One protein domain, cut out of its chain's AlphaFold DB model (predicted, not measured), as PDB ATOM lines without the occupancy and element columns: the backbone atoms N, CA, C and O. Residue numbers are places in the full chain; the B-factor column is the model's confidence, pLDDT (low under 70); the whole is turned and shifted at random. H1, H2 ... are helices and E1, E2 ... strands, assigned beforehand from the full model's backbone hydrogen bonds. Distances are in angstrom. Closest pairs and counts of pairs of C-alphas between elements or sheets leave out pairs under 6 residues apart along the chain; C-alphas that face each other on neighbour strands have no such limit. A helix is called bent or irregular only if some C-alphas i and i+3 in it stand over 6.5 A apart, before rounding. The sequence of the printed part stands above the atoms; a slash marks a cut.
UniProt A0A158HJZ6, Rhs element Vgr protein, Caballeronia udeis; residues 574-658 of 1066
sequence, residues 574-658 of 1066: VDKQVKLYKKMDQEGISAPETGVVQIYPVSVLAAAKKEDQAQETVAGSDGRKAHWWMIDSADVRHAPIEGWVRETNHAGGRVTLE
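What this domain is: This is residues 574 to 658 of the 1066 residues of the protein "Rhs element Vgr protein" of Caballeronia udeis (UniProt A0A158HJZ6). This model has little regular structure: a small bent sheet, E2, E3 and E4, lies near the middle, with loops and the short E1, H1 and E5 around it. The printed part has 85 residues, 31 in named elements, ordered E1 H1 E2 E3 E4 E5, mostly strand. The sheet is antiparallel, a meander, each strand the antiparallel neighbour of the one before. It is compact, radius of gyration of the C-alphas 12.0 A, spanning 35 by 26 by 24 A.

Where its parts are: E3, residues 627 to 634, is 21.5 A long and bends by 51 degrees at residue 630; E4, 640 to 646, is 19.2 A. E2 is 613 to 615, E1 598 to 601, from (-20.115, 16.447, -20.660), H1 602 to 606, and E5 655 to 658, ending at (-25.714, 13.855, -10.316).

How they stand to each other: Hairpin E3 and E4 has N 631 and O 643 2.9 A apart; hairpin E2 and E3 has N 614 and O 628 at 2.9 A. H1, its O i to N i+4 pair within hydrogen-bond range, only grazes the sheet; its closest C-alpha to E3 is Leu 605, 6.9 A from that of Trp 629. E1 and E5 are near each other.

The domain as a whole: The printed part has no cut. The link E2 to E3 is long. Residues 607 to 608 and 620 to 624 have pLDDT under 70.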
ATOM      1  N   VAL A 574     -19.117  15.755 -16.164       92.94
ATOM      2  CA  VAL A 574     -17.702  16.130 -16.286       92.94
ATOM      3  C   VAL A 574     -17.625  17.625 -16.574       92.94
ATOM      4  O   VAL A 574     -18.207  18.110 -17.548       92.94
ATOM      5  N   ASP A 575     -16.937  18.367 -15.712       92.38
ATOM      6  CA  ASP A 575     -16.822  19.817 -15.822       92.38
ATOM      7  C   ASP A 575     -15.844  20.240 -16.937       92.38
ATOM      8  O   ASP A 575     -15.228  19.425 -17.626       92.38
ATOM      9  N   LYS A 576     -15.689  21.556 -17.116       90.44
ATOM     10  CA  LYS A 576     -14.583  22.133 -17.892       90.44
ATOM     11  C   LYS A 576     -13.287  22.066 -17.079       90.44
ATOM     12  O   LYS A 576     -13.328  22.075 -15.853       90.44
ATOM     13  N   GLN A 577     -12.151  22.092 -17.772       91.69
ATOM     14  CA  GLN A 577     -10.800  22.024 -17.204       91.69
ATOM     15  C   GLN A 577     -10.544  20.721 -16.423       91.69
ATOM     16  O   GLN A 577      -9.748  20.694 -15.488       91.69
ATOM     17  N   VAL A 578     -11.216  19.635 -16.823       93.44
ATOM     18  CA  VAL A 578     -10.946  18.277 -16.342       93.44
ATOM     19  C   VAL A 578      -9.916  17.630 -17.258       93.44
ATOM     20  O   VAL A 578     -10.089  17.605 -18.475       93.44
ATOM     21  N   LYS A 579      -8.842  17.094 -16.686       93.06
ATOM     22  CA  LYS A 579      -7.828  16.326 -17.413       93.06
ATOM     23  C   LYS A 579      -8.318  14.915 -17.705       93.06
ATOM     24  O   LYS A 579      -8.600  14.165 -16.772       93.06
ATOM     25  N   LEU A 580      -8.322  14.521 -18.975       92.69
ATOM     26  CA  LEU A 580      -8.586  13.138 -19.374       92.69
ATOM     27  C   LEU A 580      -7.284  12.332 -19.303       92.69
ATOM     28  O   LEU A 580      -6.292  12.658 -19.954       92.69
ATOM     29  N   TYR A 581      -7.263  11.295 -18.472       92.81
ATOM     30  CA  TYR A 581      -6.053  10.536 -18.167       92.81
ATOM     31  C   TYR A 581      -5.723   9.545 -19.292       92.81
ATOM     32  O   TYR A 581      -6.608   8.927 -19.886       92.81
ATOM     33  N   LYS A 582      -4.432   9.313 -19.551       88.12
ATOM     34  CA  LYS A 582      -3.984   8.348 -20.569       88.12
ATOM     35  C   LYS A 582      -4.405   6.904 -20.258       88.12
ATOM     36  O   LYS A 582      -4.626   6.122 -21.183       88.12
ATOM     37  N   LYS A 583      -4.486   6.542 -18.976       85.38
ATOM     38  CA  LYS A 583      -5.097   5.303 -18.454       85.38
ATOM     39  C   LYS A 583      -5.730   5.583 -17.090       85.38
ATOM     40  O   LYS A 583      -5.407   6.592 -16.468       85.38
ATOM     41  N   MET A 584      -6.557   4.659 -16.599       83.00
ATOM     42  CA  MET A 584      -6.982   4.600 -15.194       83.00
ATOM     43  C   MET A 584      -5.811   4.921 -14.243       83.00
ATOM     44  O   MET A 584      -4.767   4.271 -14.311       83.00
ATOM     45  N   ASP A 585      -5.995   5.946 -13.406       78.69
ATOM     46  CA  ASP A 585      -5.015   6.494 -12.448       78.69
ATOM     47  C   ASP A 585      -3.612   6.831 -13.019       78.69
ATOM     48  O   ASP A 585      -2.607   6.871 -12.311       78.69
ATOM     49  N   GLN A 586      -3.513   7.093 -14.328       84.31
ATOM     50  CA  GLN A 586      -2.285   7.536 -14.995       84.31
ATOM     51  C   GLN A 586      -2.584   8.727 -15.913       84.31
ATOM     52  O   GLN A 586      -2.847   8.541 -17.103       84.31
ATOM     53  N   GLU A 587      -2.501   9.946 -15.360       84.69
ATOM     54  CA  GLU A 587      -2.676  11.221 -16.085       84.69
ATOM     55  C   GLU A 587      -1.896  11.206 -17.409       84.69
ATOM     56  O   GLU A 587      -2.475  11.299 -18.491       84.69
ATOM     57  N   GLY A 588      -0.591  10.941 -17.322       80.19
ATOM     58  CA  GLY A 588       0.319  10.948 -18.462       80.19
ATOM     59  C   GLY A 588       0.902  12.335 -18.739       80.19
ATOM     60  O   GLY A 588       0.462  13.349 -18.207       80.19
ATOM     61  N   ILE A 589       1.950  12.377 -19.561       72.56
ATOM     62  CA  ILE A 589       2.594  13.640 -19.942       72.56
ATOM     63  C   ILE A 589       1.667  14.375 -20.917       72.56
ATOM     64  O   ILE A 589       1.335  13.824 -21.966       72.56
ATOM     65  N   SER A 590       1.296  15.611 -20.573       81.69
ATOM     66  CA  SER A 590       0.399  16.476 -21.356       81.69
ATOM     67  C   SER A 590      -0.996  15.881 -21.598       81.69
ATOM     68  O   SER A 590      -1.477  15.864 -22.731       81.69
ATOM     69  N   ALA A 591      -1.647  15.400 -20.532       87.06
ATOM     70  CA  ALA A 591      -3.064  15.028 -20.556       87.06
ATOM     71  C   ALA A 591      -3.942  16.184 -21.092       87.06
ATOM     72  O   ALA A 591      -3.748  17.327 -20.667       87.06
ATOM     73  N   PRO A 592      -4.886  15.929 -22.017       91.38
ATOM     74  CA  PRO A 592      -5.751  16.969 -22.562       91.38
ATOM     75  C   PRO A 592      -6.839  17.387 -21.560       91.38
ATOM     76  O   PRO A 592      -7.371  16.558 -20.822       91.38
ATOM     77  N   GLU A 593      -7.191  18.674 -21.567       93.38
ATOM     78  CA  GLU A 593      -8.197  19.270 -20.675       93.38
ATOM     79  C   GLU A 593      -9.506  19.585 -21.414       93.38
ATOM     80  O   GLU A 593      -9.492  20.125 -22.525       93.38
ATOM     81  N   THR A 594     -10.645  19.290 -20.784       90.50
ATOM     82  CA  THR A 594     -11.984  19.560 -21.327       90.50
ATOM     83  C   THR A 594     -12.260  21.069 -21.467       90.50
ATOM     84  O   THR A 594     -12.102  21.856 -20.537       90.50
ATOM     85  N   GLY A 595     -12.721  21.510 -22.638       85.38
ATOM     86  CA  GLY A 595     -13.198  22.881 -22.881       85.38
ATOM     87  C   GLY A 595     -14.713  23.048 -22.762       85.38
ATOM     88  O   GLY A 595     -15.219  24.159 -22.570       85.38
ATOM     89  N   VAL A 596     -15.446  21.940 -22.855       84.88
ATOM     90  CA  VAL A 596     -16.907  21.859 -22.736       84.88
ATOM     91  C   VAL A 596     -17.284  20.947 -21.566       84.88
ATOM     92  O   VAL A 596     -16.452  20.177 -21.097       84.88
ATOM     93  N   VAL A 597     -18.525  21.045 -21.089       88.00
ATOM     94  CA  VAL A 597     -19.095  20.106 -20.106       88.00
ATOM     95  C   VAL A 597     -19.550  18.841 -20.839       88.00
ATOM     96  O   VAL A 597     -20.013  18.941 -21.979       88.00
ATOM     97  N   GLN A 598     -19.447  17.672 -20.205       86.94
ATOM     98  CA  GLN A 598     -20.115  16.447 -20.660       86.94
ATOM     99  C   GLN A 598     -21.129  15.970 -19.620       86.94
ATOM    100  O   GLN A 598     -20.931  16.131 -18.415       86.94
ATOM    101  N   ILE A 599     -22.206  15.353 -20.102       86.12
ATOM    102  CA  ILE A 599     -23.270  14.771 -19.286       86.12
ATOM    103  C   ILE A 599     -23.537  13.376 -19.844       86.12
ATOM    104  O   ILE A 599     -24.126  13.240 -20.916       86.12
ATOM    105  N   TYR A 600     -23.092  12.348 -19.130       85.38
ATOM    106  CA  TYR A 600     -23.254  10.956 -19.527       85.38
ATOM    107  C   TYR A 600     -24.118  10.218 -18.506       85.38
ATOM    108  O   TYR A 600     -23.691  10.017 -17.369       85.38
ATOM    109  N   PRO A 601     -25.310   9.741 -18.883       83.69
ATOM    110  CA  PRO A 601     -26.006   8.739 -18.093       83.69
ATOM    111  C   PRO A 601     -25.082   7.525 -17.855       83.69
ATOM    112  O   PRO A 601     -24.549   6.954 -18.809       83.69
ATOM    113  N   VAL A 602     -24.894   7.114 -16.592       81.94
ATOM    114  CA  VAL A 602     -24.058   5.949 -16.193       81.94
ATOM    115  C   VAL A 602     -24.487   4.689 -16.954       81.94
ATOM    116  O   VAL A 602     -23.691   3.812 -17.268       81.94
ATOM    117  N   SER A 603     -25.768   4.639 -17.302       71.94
ATOM    118  CA  SER A 603     -26.407   3.679 -18.188       71.94
ATOM    119  C   SER A 603     -25.748   3.510 -19.557       71.94
ATOM    120  O   SER A 603     -25.524   2.380 -19.986       71.94
ATOM    121  N   VAL A 604     -25.433   4.615 -20.233       73.81
ATOM    122  CA  VAL A 604     -24.810   4.630 -21.562       73.81
ATOM    123  C   VAL A 604     -23.343   4.221 -21.451       73.81
ATOM    124  O   VAL A 604     -22.883   3.385 -22.224       73.81
ATOM    125  N   LEU A 605     -22.631   4.726 -20.438       79.88
ATOM    126  CA  LEU A 605     -21.237   4.351 -20.174       79.88
ATOM    127  C   LEU A 605     -21.101   2.857 -19.841       79.88
ATOM    128  O   LEU A 605     -20.223   2.185 -20.376       79.88
ATOM    129  N   ALA A 606     -22.017   2.303 -19.040       71.50
ATOM    130  CA  ALA A 606     -22.065   0.879 -18.699       71.50
ATOM    131  C   ALA A 606     -22.376  -0.044 -19.898       71.50
ATOM    132  O   ALA A 606     -22.040  -1.232 -19.842       71.50
ATOM    133  N   ALA A 607     -22.954   0.494 -20.976       63.00
ATOM    134  CA  ALA A 607     -23.204  -0.200 -22.242       63.00
ATOM    135  C   ALA A 607     -22.106   0.007 -23.306       63.00
ATOM    136  O   ALA A 607     -22.167  -0.606 -24.373       63.00
ATOM    137  N   ALA A 608     -21.086   0.828 -23.024       65.88
ATOM    138  CA  ALA A 608     -19.858   0.864 -23.817       65.88
ATOM    139  C   ALA A 608     -19.109  -0.486 -23.756       65.88
ATOM    140  O   ALA A 608     -19.476  -1.405 -23.012       65.88
ATOM    141  N   LYS A 609     -18.037  -0.634 -24.541       71.56
ATOM    142  CA  LYS A 609     -17.269  -1.885 -24.555       71.56
ATOM    143  C   LYS A 609     -16.568  -2.106 -23.212       71.56
ATOM    144  O   LYS A 609     -16.196  -1.162 -22.525       71.56
ATOM    145  N   LYS A 610     -16.237  -3.359 -22.891       75.38
ATOM    146  CA  LYS A 610     -15.438  -3.688 -21.691       75.38
ATOM    147  C   LYS A 610     -13.984  -3.204 -21.725       75.38
ATOM    148  O   LYS A 610     -13.348  -3.199 -20.680       75.38
ATOM    149  N   GLU A 611     -13.471  -2.773 -22.876       81.00
ATOM    150  CA  GLU A 611     -12.171  -2.088 -22.989       81.00
ATOM    151  C   GLU A 611     -12.239  -0.586 -22.639       81.00
ATOM    152  O   GLU A 611     -11.218  -0.004 -22.280       81.00
ATOM    153  N   ASP A 612     -13.440   0.003 -22.654       82.56
ATOM    154  CA  ASP A 612     -13.717   1.420 -22.368       82.56
ATOM    155  C   ASP A 612     -14.157   1.647 -20.897       82.56
ATOM    156  O   ASP A 612     -14.555   2.747 -20.508       82.56
ATOM    157  N   GLN A 613     -14.111   0.594 -20.068       87.44
ATOM    158  CA  GLN A 613     -14.610   0.554 -18.688       87.44
ATOM    159  C   GLN A 613     -13.560  -0.036 -17.740       87.44
ATOM    160  O   GLN A 613     -12.977  -1.082 -18.024       87.44
ATOM    161  N   ALA A 614     -13.381   0.564 -16.565       85.50
ATOM    162  CA  ALA A 614     -12.579   0.002 -15.481       85.50
ATOM    163  C   ALA A 614     -13.225   0.262 -14.108       85.50
ATOM    164  O   ALA A 614     -14.153   1.062 -13.981       85.50
ATOM    165  N   GLN A 615     -12.757  -0.434 -13.069       86.06
ATOM    166  CA  GLN A 615     -13.215  -0.248 -11.689       86.06
ATOM    167  C   GLN A 615     -12.047  -0.351 -10.707       86.06
ATOM    168  O   GLN A 615     -11.158  -1.190 -10.854       86.06
ATOM    169  N   GLU A 616     -12.069   0.492  -9.680       84.62
ATOM    170  CA  GLU A 616     -11.059   0.532  -8.628       84.62
ATOM    171  C   GLU A 616     -11.028  -0.743  -7.764       84.62
ATOM    172  O   GLU A 616     -11.993  -1.129  -7.098       84.62
ATOM    173  N   THR A 617      -9.875  -1.416  -7.741       80.06
ATOM    174  CA  THR A 617      -9.649  -2.631  -6.937       80.06
ATOM    175  C   THR A 617      -9.442  -2.323  -5.451       80.06
ATOM    176  O   THR A 617      -9.795  -3.144  -4.600       80.06
ATOM    177  N   VAL A 618      -8.958  -1.120  -5.137       76.69
ATOM    178  CA  VAL A 618      -8.783  -0.530  -3.800       76.69
ATOM    179  C   VAL A 618      -9.519   0.810  -3.792       76.69
ATOM    180  O   VAL A 618      -9.542   1.478  -4.816       76.69
ATOM    181  N   ALA A 619     -10.147   1.190  -2.679       75.31
ATOM    182  CA  ALA A 619     -10.873   2.458  -2.600       75.31
ATOM    183  C   ALA A 619      -9.936   3.676  -2.722       75.31
ATOM    184  O   ALA A 619      -8.820   3.649  -2.198       75.31
ATOM    185  N   GLY A 620     -10.408   4.732  -3.389       67.75
ATOM    186  CA  GLY A 620      -9.697   5.999  -3.543       67.75
ATOM    187  C   GLY A 620      -9.683   6.859  -2.274       67.75
ATOM    188  O   GLY A 620     -10.110   6.447  -1.193       67.75
ATOM    189  N   SER A 621      -9.208   8.100  -2.406       64.81
ATOM    190  CA  SER A 621      -9.135   9.082  -1.309       64.81
ATOM    191  C   SER A 621     -10.501   9.539  -0.774       64.81
ATOM    192  O   SER A 621     -10.565  10.105   0.314       64.81
ATOM    193  N   ASP A 622     -11.586   9.257  -1.499       66.19
ATOM    194  CA  ASP A 622     -12.983   9.426  -1.082       66.19
ATOM    195  C   ASP A 622     -13.549   8.208  -0.320       66.19
ATOM    196  O   ASP A 622     -14.720   8.197   0.060       66.19
ATOM    197  N   GLY A 623     -12.738   7.169  -0.087       66.62
ATOM    198  CA  GLY A 623     -13.144   5.954   0.621       66.62
ATOM    199  C   GLY A 623     -14.074   5.036  -0.181       66.62
ATOM    200  O   GLY A 623     -14.592   4.063   0.371       66.62
ATOM    201  N   ARG A 624     -14.280   5.310  -1.476       69.94
ATOM    202  CA  ARG A 624     -15.135   4.526  -2.378       69.94
ATOM    203  C   ARG A 624     -14.320   3.930  -3.525       69.94
ATOM    204  O   ARG A 624     -13.210   4.366  -3.808       69.94
ATOM    205  N   LYS A 625     -14.863   2.890  -4.161       81.56
ATOM    206  CA  LYS A 625     -14.317   2.300  -5.389       81.56
ATOM    207  C   LYS A 625     -15.075   2.876  -6.575       81.56
ATOM    208  O   LYS A 625     -16.185   2.423  -6.845       81.56
ATOM    209  N   ALA A 626     -14.496   3.863  -7.241       83.38
ATOM    210  CA  ALA A 626     -15.084   4.458  -8.430       83.38
ATOM    211  C   ALA A 626     -14.908   3.548  -9.656       83.38
ATOM    212  O   ALA A 626     -13.923   2.807  -9.785       83.38
ATOM    213  N   HIS A 627     -15.840   3.652 -10.595       88.19
ATOM    214  CA  HIS A 627     -15.572   3.331 -11.985       88.19
ATOM    215  C   HIS A 627     -14.758   4.433 -12.664       88.19
ATOM    216  O   HIS A 627     -14.826   5.620 -12.329       88.19
ATOM    217  N   TRP A 628     -13.988   3.993 -13.651       91.25
ATOM    218  CA  TRP A 628     -13.316   4.845 -14.615       91.25
ATOM    219  C   TRP A 628     -13.872   4.534 -15.999       91.25
ATOM    220  O   TRP A 628     -14.053   3.367 -16.357       91.25
ATOM    221  N   TRP A 629     -14.118   5.583 -16.771       91.31
ATOM    222  CA  TRP A 629     -14.779   5.517 -18.066       91.31
ATOM    223  C   TRP A 629     -13.880   6.169 -19.117       91.31
ATOM    224  O   TRP A 629     -13.370   7.268 -18.889       91.31
ATOM    225  N   MET A 630     -13.672   5.512 -20.257       89.00
ATOM    226  CA  MET A 630     -13.119   6.174 -21.437       89.00
ATOM    227  C   MET A 630     -14.210   7.069 -22.031       89.00
ATOM    228  O   MET A 630     -15.302   6.587 -22.334       89.00
ATOM    229  N   ILE A 631     -13.925   8.360 -22.195       87.88
ATOM    230  CA  ILE A 631     -14.859   9.325 -22.784       87.88
ATOM    231  C   ILE A 631     -14.214  10.127 -23.911       87.88
ATOM    232  O   ILE A 631     -12.999  10.337 -23.957       87.88
ATOM    233  N   ASP A 632     -15.065  10.609 -24.809       87.62
ATOM    234  CA  ASP A 632     -14.736  11.619 -25.797       87.62
ATOM    235  C   ASP A 632     -15.027  13.028 -25.256       87.62
ATOM    236  O   ASP A 632     -15.909  13.246 -24.434       87.62
ATOM    237  N   SER A 633     -14.285  14.032 -25.704       88.44
ATOM    238  CA  SER A 633     -14.531  15.429 -25.340       88.44
ATOM    239  C   SER A 633     -13.973  16.359 -26.421       88.44
ATOM    240  O   SER A 633     -13.620  15.939 -27.529       88.44
ATOM    241  N   ALA A 634     -13.903  17.646 -26.118       85.69
ATOM    242  CA  ALA A 634     -13.203  18.639 -26.906       85.69
ATOM    243  C   ALA A 634     -12.448  19.614 -25.995       85.69
ATOM    244  O   ALA A 634     -12.925  19.933 -24.905       85.69
ATOM    245  N   ASP A 635     -11.303  20.111 -26.461       85.69
ATOM    246  CA  ASP A 635     -10.498  21.115 -25.756       85.69
ATOM    247  C   ASP A 635     -11.157  22.512 -25.761       85.69
ATOM    248  O   ASP A 635     -12.229  22.730 -26.332       85.69
ATOM    249  N   VAL A 636     -10.510  23.509 -25.147       82.62
ATOM    250  CA  VAL A 636     -11.000  24.907 -25.120       82.62
ATOM    251  C   VAL A 636     -11.132  25.565 -26.507       82.62
ATOM    252  O   VAL A 636     -11.846  26.556 -26.653       82.62
ATOM    253  N   ARG A 637     -10.498  25.005 -27.547       73.50
ATOM    254  CA  ARG A 637     -10.623  25.415 -28.962       73.50
ATOM    255  C   ARG A 637     -11.641  24.557 -29.725       73.50
ATOM    256  O   ARG A 637     -11.848  24.773 -30.913       73.50
ATOM    257  N   HIS A 638     -12.321  23.653 -29.026       70.12
ATOM    258  CA  HIS A 638     -13.319  22.716 -29.526       70.12
ATOM    259  C   HIS A 638     -12.756  21.627 -30.465       70.12
ATOM    260  O   HIS A 638     -13.515  20.997 -31.205       70.12
ATOM    261  N   ALA A 639     -11.442  21.376 -30.419       77.19
ATOM    262  CA  ALA A 639     -10.803  20.255 -31.106       77.19
ATOM    263  C   ALA A 639     -11.051  18.946 -30.328       77.19
ATOM    264  O   ALA A 639     -10.985  18.976 -29.099       77.19
ATOM    265  N   PRO A 640     -11.336  17.810 -30.994       84.00
ATOM    266  CA  PRO A 640     -11.671  16.560 -30.315       84.00
ATOM    267  C   PRO A 640     -10.494  16.015 -29.496       84.00
ATOM    268  O   PRO A 640      -9.349  16.032 -29.950       84.00
ATOM    269  N   ILE A 641     -10.805  15.506 -28.305       88.75
ATOM    270  CA  ILE A 641      -9.884  14.825 -27.386       88.75
ATOM    271  C   ILE A 641     -10.571  13.569 -26.829       88.75
ATOM    272  O   ILE A 641     -11.793  13.450 -26.889       88.75
ATOM    273  N   GLU A 642      -9.798  12.648 -26.266       91.31
ATOM    274  CA  GLU A 642     -10.290  11.416 -25.642       91.31
ATOM    275  C   GLU A 642      -9.423  11.053 -24.430       91.31
ATOM    276  O   GLU A 642      -8.269  11.483 -24.335       91.31
ATOM    277  N   GLY A 643      -9.969  10.265 -23.504       90.69
ATOM    278  CA  GLY A 643      -9.211   9.695 -22.392       90.69
ATOM    279  C   GLY A 643     -10.086   9.225 -21.233       90.69
ATOM    280  O   GLY A 643     -11.313   9.277 -21.280       90.69
ATOM    281  N   TRP A 644      -9.432   8.754 -20.175       92.38
ATOM    282  CA  TRP A 644     -10.081   8.180 -19.002       92.38
ATOM    283  C   TRP A 644     -10.475   9.248 -17.983       92.38
ATOM    284  O   TRP A 644      -9.654  10.080 -17.598       92.38
ATOM    285  N   VAL A 645     -11.704   9.166 -17.479       92.44
ATOM    286  CA  VAL A 645     -12.212   9.992 -16.379       92.44
ATOM    287  C   VAL A 645     -12.702   9.103 -15.232       92.44
ATOM    288  O   VAL A 645     -13.261   8.030 -15.467       92.44
ATOM    289  N   ARG A 646     -12.481   9.531 -13.984       90.12
ATOM    290  CA  ARG A 646     -13.046   8.901 -12.779       90.12
ATOM    291  C   ARG A 646     -14.461   9.433 -12.570       90.12
ATOM    292  O   ARG A 646     -14.668  10.630 -12.718       90.12
ATOM    293  N   GLU A 647     -15.430   8.592 -12.210       87.75
ATOM    294  CA  GLU A 647     -16.836   9.039 -12.090       87.75
ATOM    295  C   GLU A 647     -17.114  10.001 -10.918       87.75
ATOM    296  O   GLU A 647     -18.163  10.641 -10.869       87.75
ATOM    297  N   THR A 648     -16.159  10.137  -9.997       87.25
ATOM    298  CA  THR A 648     -16.138  11.146  -8.933       87.25
ATOM    299  C   THR A 648     -14.827  11.936  -8.960       87.25
ATOM    300  O   THR A 648     -13.803  11.449  -9.444       87.25
ATOM    301  N   ASN A 649     -14.869  13.158  -8.415       87.88
ATOM    302  CA  ASN A 649     -13.763  14.117  -8.303       87.88
ATOM    303  C   ASN A 649     -12.377  13.471  -8.129       87.88
ATOM    304  O   ASN A 649     -12.166  12.622  -7.260       87.88
ATOM    305  N   HIS A 650     -11.410  13.953  -8.908       83.44
ATOM    306  CA  HIS A 650     -10.015  13.519  -8.859       83.44
ATOM    307  C   HIS A 650      -9.074  14.727  -8.967       83.44
ATOM    308  O   HIS A 650      -9.501  15.844  -9.249       83.44
ATOM    309  N   ALA A 651      -7.769  14.517  -8.769       82.38
ATOM    310  CA  ALA A 651      -6.773  15.595  -8.833       82.38
ATOM    311  C   ALA A 651      -6.705  16.315 -10.201       82.38
ATOM    312  O   ALA A 651      -6.139  17.402 -10.291       82.38
ATOM    313  N   GLY A 652      -7.282  15.718 -11.249       82.25
ATOM    314  CA  GLY A 652      -7.370  16.286 -12.591       82.25
ATOM    315  C   GLY A 652      -8.588  17.175 -12.860       82.25
ATOM    316  O   GLY A 652      -8.611  17.776 -13.926       82.25
ATOM    317  N   GLY A 653      -9.581  17.272 -11.964       88.94
ATOM    318  CA  GLY A 653     -10.737  18.159 -12.155       88.94
ATOM    319  C   GLY A 653     -12.011  17.759 -11.397       88.94
ATOM    320  O   GLY A 653     -12.054  16.741 -10.700       88.94
ATOM    321  N   ARG A 654     -13.064  18.584 -11.538       93.31
ATOM    322  CA  ARG A 654     -14.390  18.320 -10.953       93.31
ATOM    323  C   ARG A 654     -15.181  17.343 -11.827       93.31
ATOM    324  O   ARG A 654     -15.411  17.600 -13.005       93.31
ATOM    325  N   VAL A 655     -15.616  16.244 -11.219       92.06
ATOM    326  CA  VAL A 655     -16.490  15.234 -11.826       92.06
ATOM    327  C   VAL A 655     -17.465  14.760 -10.759       92.06
ATOM    328  O   VAL A 655     -17.060  14.443  -9.637       92.06
ATOM    329  N   THR A 656     -18.752  14.735 -11.079       90.56
ATOM    330  CA  THR A 656     -19.803  14.420 -10.111       90.56
ATOM    331  C   THR A 656     -20.797  13.407 -10.648       90.56
ATOM    332  O   THR A 656     -21.169  13.430 -11.818       90.56
ATOM    333  N   LEU A 657     -21.255  12.529  -9.754       89.19
ATOM    334  CA  LEU A 657     -22.489  11.785  -9.944       89.19
ATOM    335  C   LEU A 657     -23.643  12.703  -9.529       89.19
ATOM    336  O   LEU A 657     -23.683  13.163  -8.392       89.19
ATOM    337  N   GLU A 658     -24.547  12.980 -10.461       90.56
ATOM    338  CA  GLU A 658     -25.714  13.855 -10.316       90.56
ATOM    339  C   GLU A 658     -26.998  13.020 -10.533       90.56
ATOM    340  O   GLU A 658     -26.983  11.999 -11.234       90.56
TER     341      GLU A 658